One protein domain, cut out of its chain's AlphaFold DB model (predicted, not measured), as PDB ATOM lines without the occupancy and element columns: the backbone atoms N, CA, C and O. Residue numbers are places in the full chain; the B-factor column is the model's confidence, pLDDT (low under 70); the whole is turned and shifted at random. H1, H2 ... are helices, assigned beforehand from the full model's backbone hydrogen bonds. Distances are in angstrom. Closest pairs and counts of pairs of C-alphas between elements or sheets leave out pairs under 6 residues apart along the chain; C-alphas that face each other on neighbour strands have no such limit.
ATOM      1  N   VAL A  66     339.948 313.181 248.071       90.19
ATOM      2  CA  VAL A  66     339.325 313.234 246.741       90.19
ATOM      3  C   VAL A  66     337.960 313.932 246.801       90.19
ATOM      4  O   VAL A  66     337.581 314.643 245.868       90.19
ATOM      5  N   GLN A  67     337.228 313.783 247.909       90.88
ATOM      6  CA  GLN A  67     335.940 314.441 248.133       90.88
ATOM      7  C   GLN A  67     336.083 315.963 248.248       90.88
ATOM      8  O   GLN A  67     335.277 316.696 247.668       90.88
ATOM      9  N   GLU A  68     337.101 316.438 248.965       93.69
ATOM     10  CA  GLU A  68     337.383 317.865 249.117       93.69
ATOM     11  C   GLU A  68     337.766 318.493 247.778       93.69
ATOM     12  O   GLU A  68     337.181 319.506 247.377       93.69
ATOM     13  N   PHE A  69     338.672 317.850 247.034       95.19
ATOM     14  CA  PHE A  69     339.043 318.341 245.710       95.19
ATOM     15  C   PHE A  69     337.840 318.375 244.763       95.19
ATOM     16  O   PHE A  69     337.602 319.381 244.089       95.19
ATOM     17  N   ARG A  70     337.023 317.315 244.767       94.44
ATOM     18  CA  ARG A  70     335.785 317.254 243.984       94.44
ATOM     19  C   ARG A  70     334.854 318.417 244.307       94.44
ATOM     20  O   ARG A  70     334.293 319.016 243.388       94.44
ATOM     21  N   LEU A  71     334.669 318.744 245.587       94.12
ATOM     22  CA  LEU A  71     333.820 319.859 246.010       94.12
ATOM     23  C   LEU A  71     334.372 321.199 245.513       94.12
ATOM     24  O   LEU A  71     333.632 321.973 244.901       94.12
ATOM     25  N   ALA A  72     335.665 321.447 245.728       95.19
ATOM     26  CA  ALA A  72     336.327 322.671 245.288       95.19
ATOM     27  C   ALA A  72     336.230 322.849 243.764       95.19
ATOM     28  O   ALA A  72     335.850 323.919 243.283       95.19
ATOM     29  N   LEU A  73     336.494 321.782 243.005       95.38
ATOM     30  CA  LEU A  73     336.364 321.775 241.551       95.38
ATOM     31  C   LEU A  73     334.912 322.013 241.115       95.38
ATOM     32  O   LEU A  73     334.661 322.811 240.218       95.38
ATOM     33  N   SER A  74     333.942 321.404 241.801       93.62
ATOM     34  CA  SER A  74     332.512 321.601 241.514       93.62
ATOM     35  C   SER A  74     332.076 323.055 241.700       93.62
ATOM     36  O   SER A  74     331.281 323.568 240.914       93.62
ATOM     37  N   VAL A  75     332.582 323.735 242.734       95.56
ATOM     38  CA  VAL A  75     332.323 325.168 242.949       95.56
ATOM     39  C   VAL A  75     332.901 325.991 241.800       95.56
ATOM     40  O   VAL A  75     332.201 326.848 241.267       95.56
ATOM     41  N   ARG A  76     334.138 325.704 241.378       94.81
ATOM     42  CA  ARG A  76     334.784 326.399 240.254       94.81
ATOM     43  C   ARG A  76     334.039 326.202 238.936       94.81
ATOM     44  O   ARG A  76     333.799 327.184 238.242       94.81
ATOM     45  N   ILE A  77     333.614 324.976 238.631       94.25
ATOM     46  CA  ILE A  77     332.819 324.676 237.431       94.25
ATOM     47  C   ILE A  77     331.506 325.467 237.455       94.25
ATOM     48  O   ILE A  77     331.186 326.143 236.485       94.25
ATOM     49  N   ARG A  78     330.770 325.458 238.577       94.88
ATOM     50  CA  ARG A  78     329.519 326.229 238.697       94.88
ATOM     51  C   ARG A  78     329.731 327.732 238.525       94.88
ATOM     52  O   ARG A  78     328.916 328.380 237.882       94.88
ATOM     53  N   GLN A  79     330.817 328.277 239.077       95.81
ATOM     54  CA  GLN A  79     331.182 329.680 238.873       95.81
ATOM     55  C   GLN A  79     331.430 329.977 237.391       95.81
ATOM     56  O   GLN A  79     330.901 330.956 236.878       95.81
ATOM     57  N   GLN A  80     332.191 329.128 236.696       95.25
ATOM     58  CA  GLN A  80     332.458 329.303 235.267       95.25
ATOM     59  C   GLN A  80     331.184 329.232 234.425       95.25
ATOM     60  O   GLN A  80     330.978 330.115 233.600       95.25
ATOM     61  N   VAL A  81     330.316 328.245 234.669       94.69
ATOM     62  CA  VAL A  81     329.015 328.132 233.987       94.69
ATOM     63  C   VAL A  81     328.195 329.403 234.197       94.69
ATOM     64  O   VAL A  81     327.766 330.012 233.227       94.69
ATOM     65  N   PHE A  82     328.083 329.877 235.441       94.19
ATOM     66  CA  PHE A  82     327.376 331.121 235.743       94.19
ATOM     67  C   PHE A  82     327.947 332.329 234.986       94.19
ATOM     68  O   PHE A  82     327.185 333.129 234.446       94.19
ATOM     69  N   TYR A  83     329.275 332.481 234.938       91.31
ATOM     70  CA  TYR A  83     329.897 333.595 234.219       91.31
ATOM     71  C   TYR A  83     329.657 333.518 232.713       91.31
ATOM     72  O   TYR A  83     329.352 334.542 232.106       91.31
ATOM     73  N   VAL A  84     329.768 332.327 232.118       92.75
ATOM     74  CA  VAL A  84     329.500 332.115 230.689       92.75
ATOM     75  C   VAL A  84     328.039 332.433 230.372       92.75
ATOM     76  O   VAL A  84     327.781 333.229 229.471       92.75
ATOM     77  N   ASP A  85     327.102 331.913 231.165       90.44
ATOM     78  CA  ASP A  85     325.670 332.175 230.998       90.44
ATOM     79  C   ASP A  85     325.351 333.671 231.144       90.44
ATOM     80  O   ASP A  85     324.578 334.236 230.370       90.44
ATOM     81  N   LEU A  86     325.961 334.349 232.123       88.38
ATOM     82  CA  LEU A  86     325.788 335.786 232.328       88.38
ATOM     83  C   LEU A  86     326.280 336.594 231.121       88.38
ATOM     84  O   LEU A  86     325.569 337.488 230.660       88.38
ATOM     85  N   VAL A  87     327.478 336.291 230.615       87.25
ATOM     86  CA  VAL A  87     328.049 336.965 229.439       87.25
ATOM     87  C   VAL A  87     327.157 336.743 228.222       87.25
ATOM     88  O   VAL A  87     326.762 337.714 227.580       87.25
ATOM     89  N   GLN A  88     326.749 335.499 227.970       88.69
ATOM     90  CA  GLN A  88     325.881 335.160 226.845       88.69
ATOM     91  C   GLN A  88     324.527 335.887 226.921       88.69
ATOM     92  O   GLN A  88     324.039 336.414 225.918       88.69
ATOM     93  N   ASN A  89     323.931 335.981 228.112       86.56
ATOM     94  CA  ASN A  89     322.697 336.742 228.319       86.56
ATOM     95  C   ASN A  89     322.902 338.248 228.068       86.56
ATOM     96  O   ASN A  89     322.058 338.911 227.471       86.56
ATOM     97  N   ILE A  90     324.031 338.820 228.485       84.88
ATOM     98  CA  ILE A  90     324.337 340.235 228.237       84.88
ATOM     99  C   ILE A  90     324.534 340.509 226.739       84.88
ATOM    100  O   ILE A  90     324.036 341.518 226.240       84.88
ATOM    101  N   GLU A  91     325.232 339.632 226.020       83.56
ATOM    102  CA  GLU A  91     325.515 339.803 224.590       83.56
ATOM    103  C   GLU A  91     324.259 339.685 223.721       83.56
ATOM    104  O   GLU A  91     324.081 340.447 222.771       83.56
ATOM    105  N   THR A  92     323.363 338.758 224.058       83.75
ATOM    106  CA  THR A  92     322.158 338.475 223.262       83.75
ATOM    107  C   THR A  92     321.027 339.485 223.481       83.75
ATOM    108  O   THR A  92     320.189 339.678 222.598       83.75
ATOM    109  N   HIS A  93     320.994 340.181 224.622       78.62
ATOM    110  CA  HIS A  93     319.933 341.139 224.935       78.62
ATOM    111  C   HIS A  93     320.298 342.590 224.549       78.62
ATOM    112  O   HIS A  93     321.099 343.255 225.201       78.62
ATOM    113  N   ILE A  94     319.582 343.139 223.554       59.38
ATOM    114  CA  ILE A  94     319.757 344.483 222.943       59.38
ATOM    115  C   ILE A  94     319.796 345.659 223.957       59.38
ATOM    116  O   ILE A  94     320.388 346.702 223.681       59.38
ATOM    117  N   LYS A  95     319.200 345.523 225.154       62.66
ATOM    118  CA  LYS A  95     319.173 346.565 226.210       62.66
ATOM    119  C   LYS A  95     320.240 346.391 227.305       62.66
ATOM    120  O   LYS A  95     320.181 347.068 228.331       62.66
ATOM    121  N   SER A  96     321.235 345.530 227.106       67.69
ATOM    122  CA  SER A  96     322.275 345.253 228.108       67.69
ATOM    123  C   SER A  96     323.308 346.372 228.285       67.69
ATOM    124  O   SER A  96     324.125 346.320 229.201       67.69
ATOM    125  N   ASN A  97     323.247 347.433 227.476       76.44
ATOM    126  CA  ASN A  97     324.212 348.536 227.509       76.44
ATOM    127  C   ASN A  97     324.290 349.231 228.886       76.44
ATOM    128  O   ASN A  97     325.355 349.688 229.301       76.44
ATOM    129  N   ILE A  98     323.171 349.276 229.623       80.06
ATOM    130  CA  ILE A  98     323.128 349.780 231.006       80.06
ATOM    131  C   ILE A  98     323.856 348.814 231.948       80.06
ATOM    132  O   ILE A  98     324.699 349.246 232.725       80.06
ATOM    133  N   ILE A  99     323.598 347.509 231.832       80.38
ATOM    134  CA  ILE A  99     324.235 346.463 232.650       80.38
ATOM    135  C   ILE A  99     325.752 346.452 232.418       80.38
ATOM    136  O   ILE A  99     326.517 346.455 233.380       80.38
ATOM    137  N   ILE A 100     326.195 346.537 231.160       81.75
ATOM    138  CA  ILE A 100     327.617 346.616 230.794       81.75
ATOM    139  C   ILE A 100     328.267 347.864 231.399       81.75
ATOM    140  O   ILE A 100     329.365 347.778 231.951       81.75
ATOM    141  N   LYS A 101     327.610 349.032 231.325       83.94
ATOM    142  CA  LYS A 101     328.126 350.271 231.932       83.94
ATOM    143  C   LYS A 101     328.251 350.153 233.451       83.94
ATOM    144  O   LYS A 101     329.283 350.542 233.996       83.94
ATOM    145  N   THR A 102     327.250 349.581 234.118       84.25
ATOM    146  CA  THR A 102     327.273 349.361 235.570       84.25
ATOM    147  C   THR A 102     328.379 348.387 235.970       84.25
ATOM    148  O   THR A 102     329.133 348.671 236.897       84.25
ATOM    149  N   LEU A 103     328.549 347.279 235.239       83.94
ATOM    150  CA  LEU A 103     329.634 346.320 235.472       83.94
ATOM    151  C   LEU A 103     331.015 346.963 235.291       83.94
ATOM    152  O   LEU A 103     331.886 346.780 236.138       83.94
ATOM    153  N   LYS A 104     331.204 347.777 234.244       84.69
ATOM    154  CA  LYS A 104     332.453 348.530 234.037       84.69
ATOM    155  C   LYS A 104     332.755 349.463 235.210       84.69
ATOM    156  O   LYS A 104     333.887 349.481 235.683       84.69
ATOM    157  N   GLN A 105     331.761 350.204 235.706       85.69
ATOM    158  CA  GLN A 105     331.940 351.072 236.876       85.69
ATOM    159  C   GLN A 105     332.259 350.287 238.153       85.69
ATOM    160  O   GLN A 105     333.088 350.734 238.943       85.69
ATOM    161  N   LEU A 106     331.627 349.129 238.358       85.56
ATOM    162  CA  LEU A 106     331.901 348.268 239.509       85.56
ATOM    163  C   LEU A 106     333.331 347.715 239.478       85.56
ATOM    164  O   LEU A 106     334.020 347.805 240.488       85.56
ATOM    165  N   CYS A 107     333.805 347.226 238.327       82.50
ATOM    166  CA  CYS A 107     335.192 346.774 238.185       82.50
ATOM    167  C   CYS A 107     336.196 347.915 238.404       82.50
ATOM    168  O   CYS A 107     337.178 347.731 239.117       82.50
ATOM    169  N   LEU A 108     335.934 349.108 237.854       80.00
ATOM    170  CA  LEU A 108     336.800 350.280 238.045       80.00
ATOM    171  C   LEU A 108     336.879 350.722 239.516       80.00
ATOM    172  O   LEU A 108     337.940 351.136 239.961       80.00
ATOM    173  N   LYS A 109     335.787 350.592 240.281       75.50
ATOM    174  CA  LYS A 109     335.767 350.873 241.728       75.50
ATOM    175  C   LYS A 109     336.469 349.817 242.583       75.50
ATOM    176  O   LYS A 109     336.792 350.112 243.722       75.50
ATOM    177  N   GLN A 110     336.644 348.595 242.085       65.25
ATOM    178  CA  GLN A 110     337.375 347.541 242.799       65.25
ATOM    179  C   GLN A 110     338.886 347.570 242.525       65.25
ATOM    180  O   GLN A 110     339.638 346.900 243.225       65.25
ATOM    181  N   MET A 111     339.321 348.308 241.499       55.12
ATOM    182  CA  MET A 111     340.722 348.421 241.078       55.12
ATOM    183  C   MET A 111     341.414 349.713 241.550       55.12
ATOM    184  O   MET A 111     342.603 349.872 241.282       55.12
ATOM    185  N   GLY A 112     340.690 350.622 242.209       45.91
ATOM    186  CA  GLY A 112     341.231 351.817 242.870       45.91
ATOM    187  C   GLY A 112     341.071 351.715 244.375       45.91
ATOM    188  O   GLY A 112     341.971 352.217 245.078       45.91
TER     189      GLY A 112
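AT A GLANCE: This is residues 66 to 112 of the 112 residues of an uncharacterized protein of bacterium D16-59 (UniProt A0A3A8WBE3). One long helix, H1, and a shorter one, H2, meet near their ends as a flat V with unequal arms. The tight turn between them makes the corner, and residues 66 to 86 and 101 to 112 stand free as the arms. The printed part has 47 residues with two named helices, H1 then H2, and no named strand: all helix. It is extended, with a radius of gyration of the C-alphas of 14.9 A and spans of 43 by 30 by 7 A.

IN THESE COORDINATES: H1, residues 66 to 92, runs 38.5 A from C-alpha 66 at (339.325, 313.234, 246.741) to C-alpha 92 at (322.158, 338.475, 223.262). H2, residues 97 to 110, runs 20.2 A and ends at C-alpha 110, (337.375, 347.541, 242.799).

HOW THE PARTS SIT: H1 and H2 are close but not clearly touching; their closest C-alphas, those of Ile 90 and Ile 100, are 7.6 A apart. They run opposite ways at a steep tilt of 46 degrees. In both, every O i to N i+4 pair is within hydrogen-bond range.

THE WHOLE: The two C-alphas farthest apart, those of Val 66 and Lys 95, are 44.0 A apart. The printed part has no cut. The link from H1 to H2 is tight. The pLDDT is under 70 at residues 94 to 96 and 110 to 112.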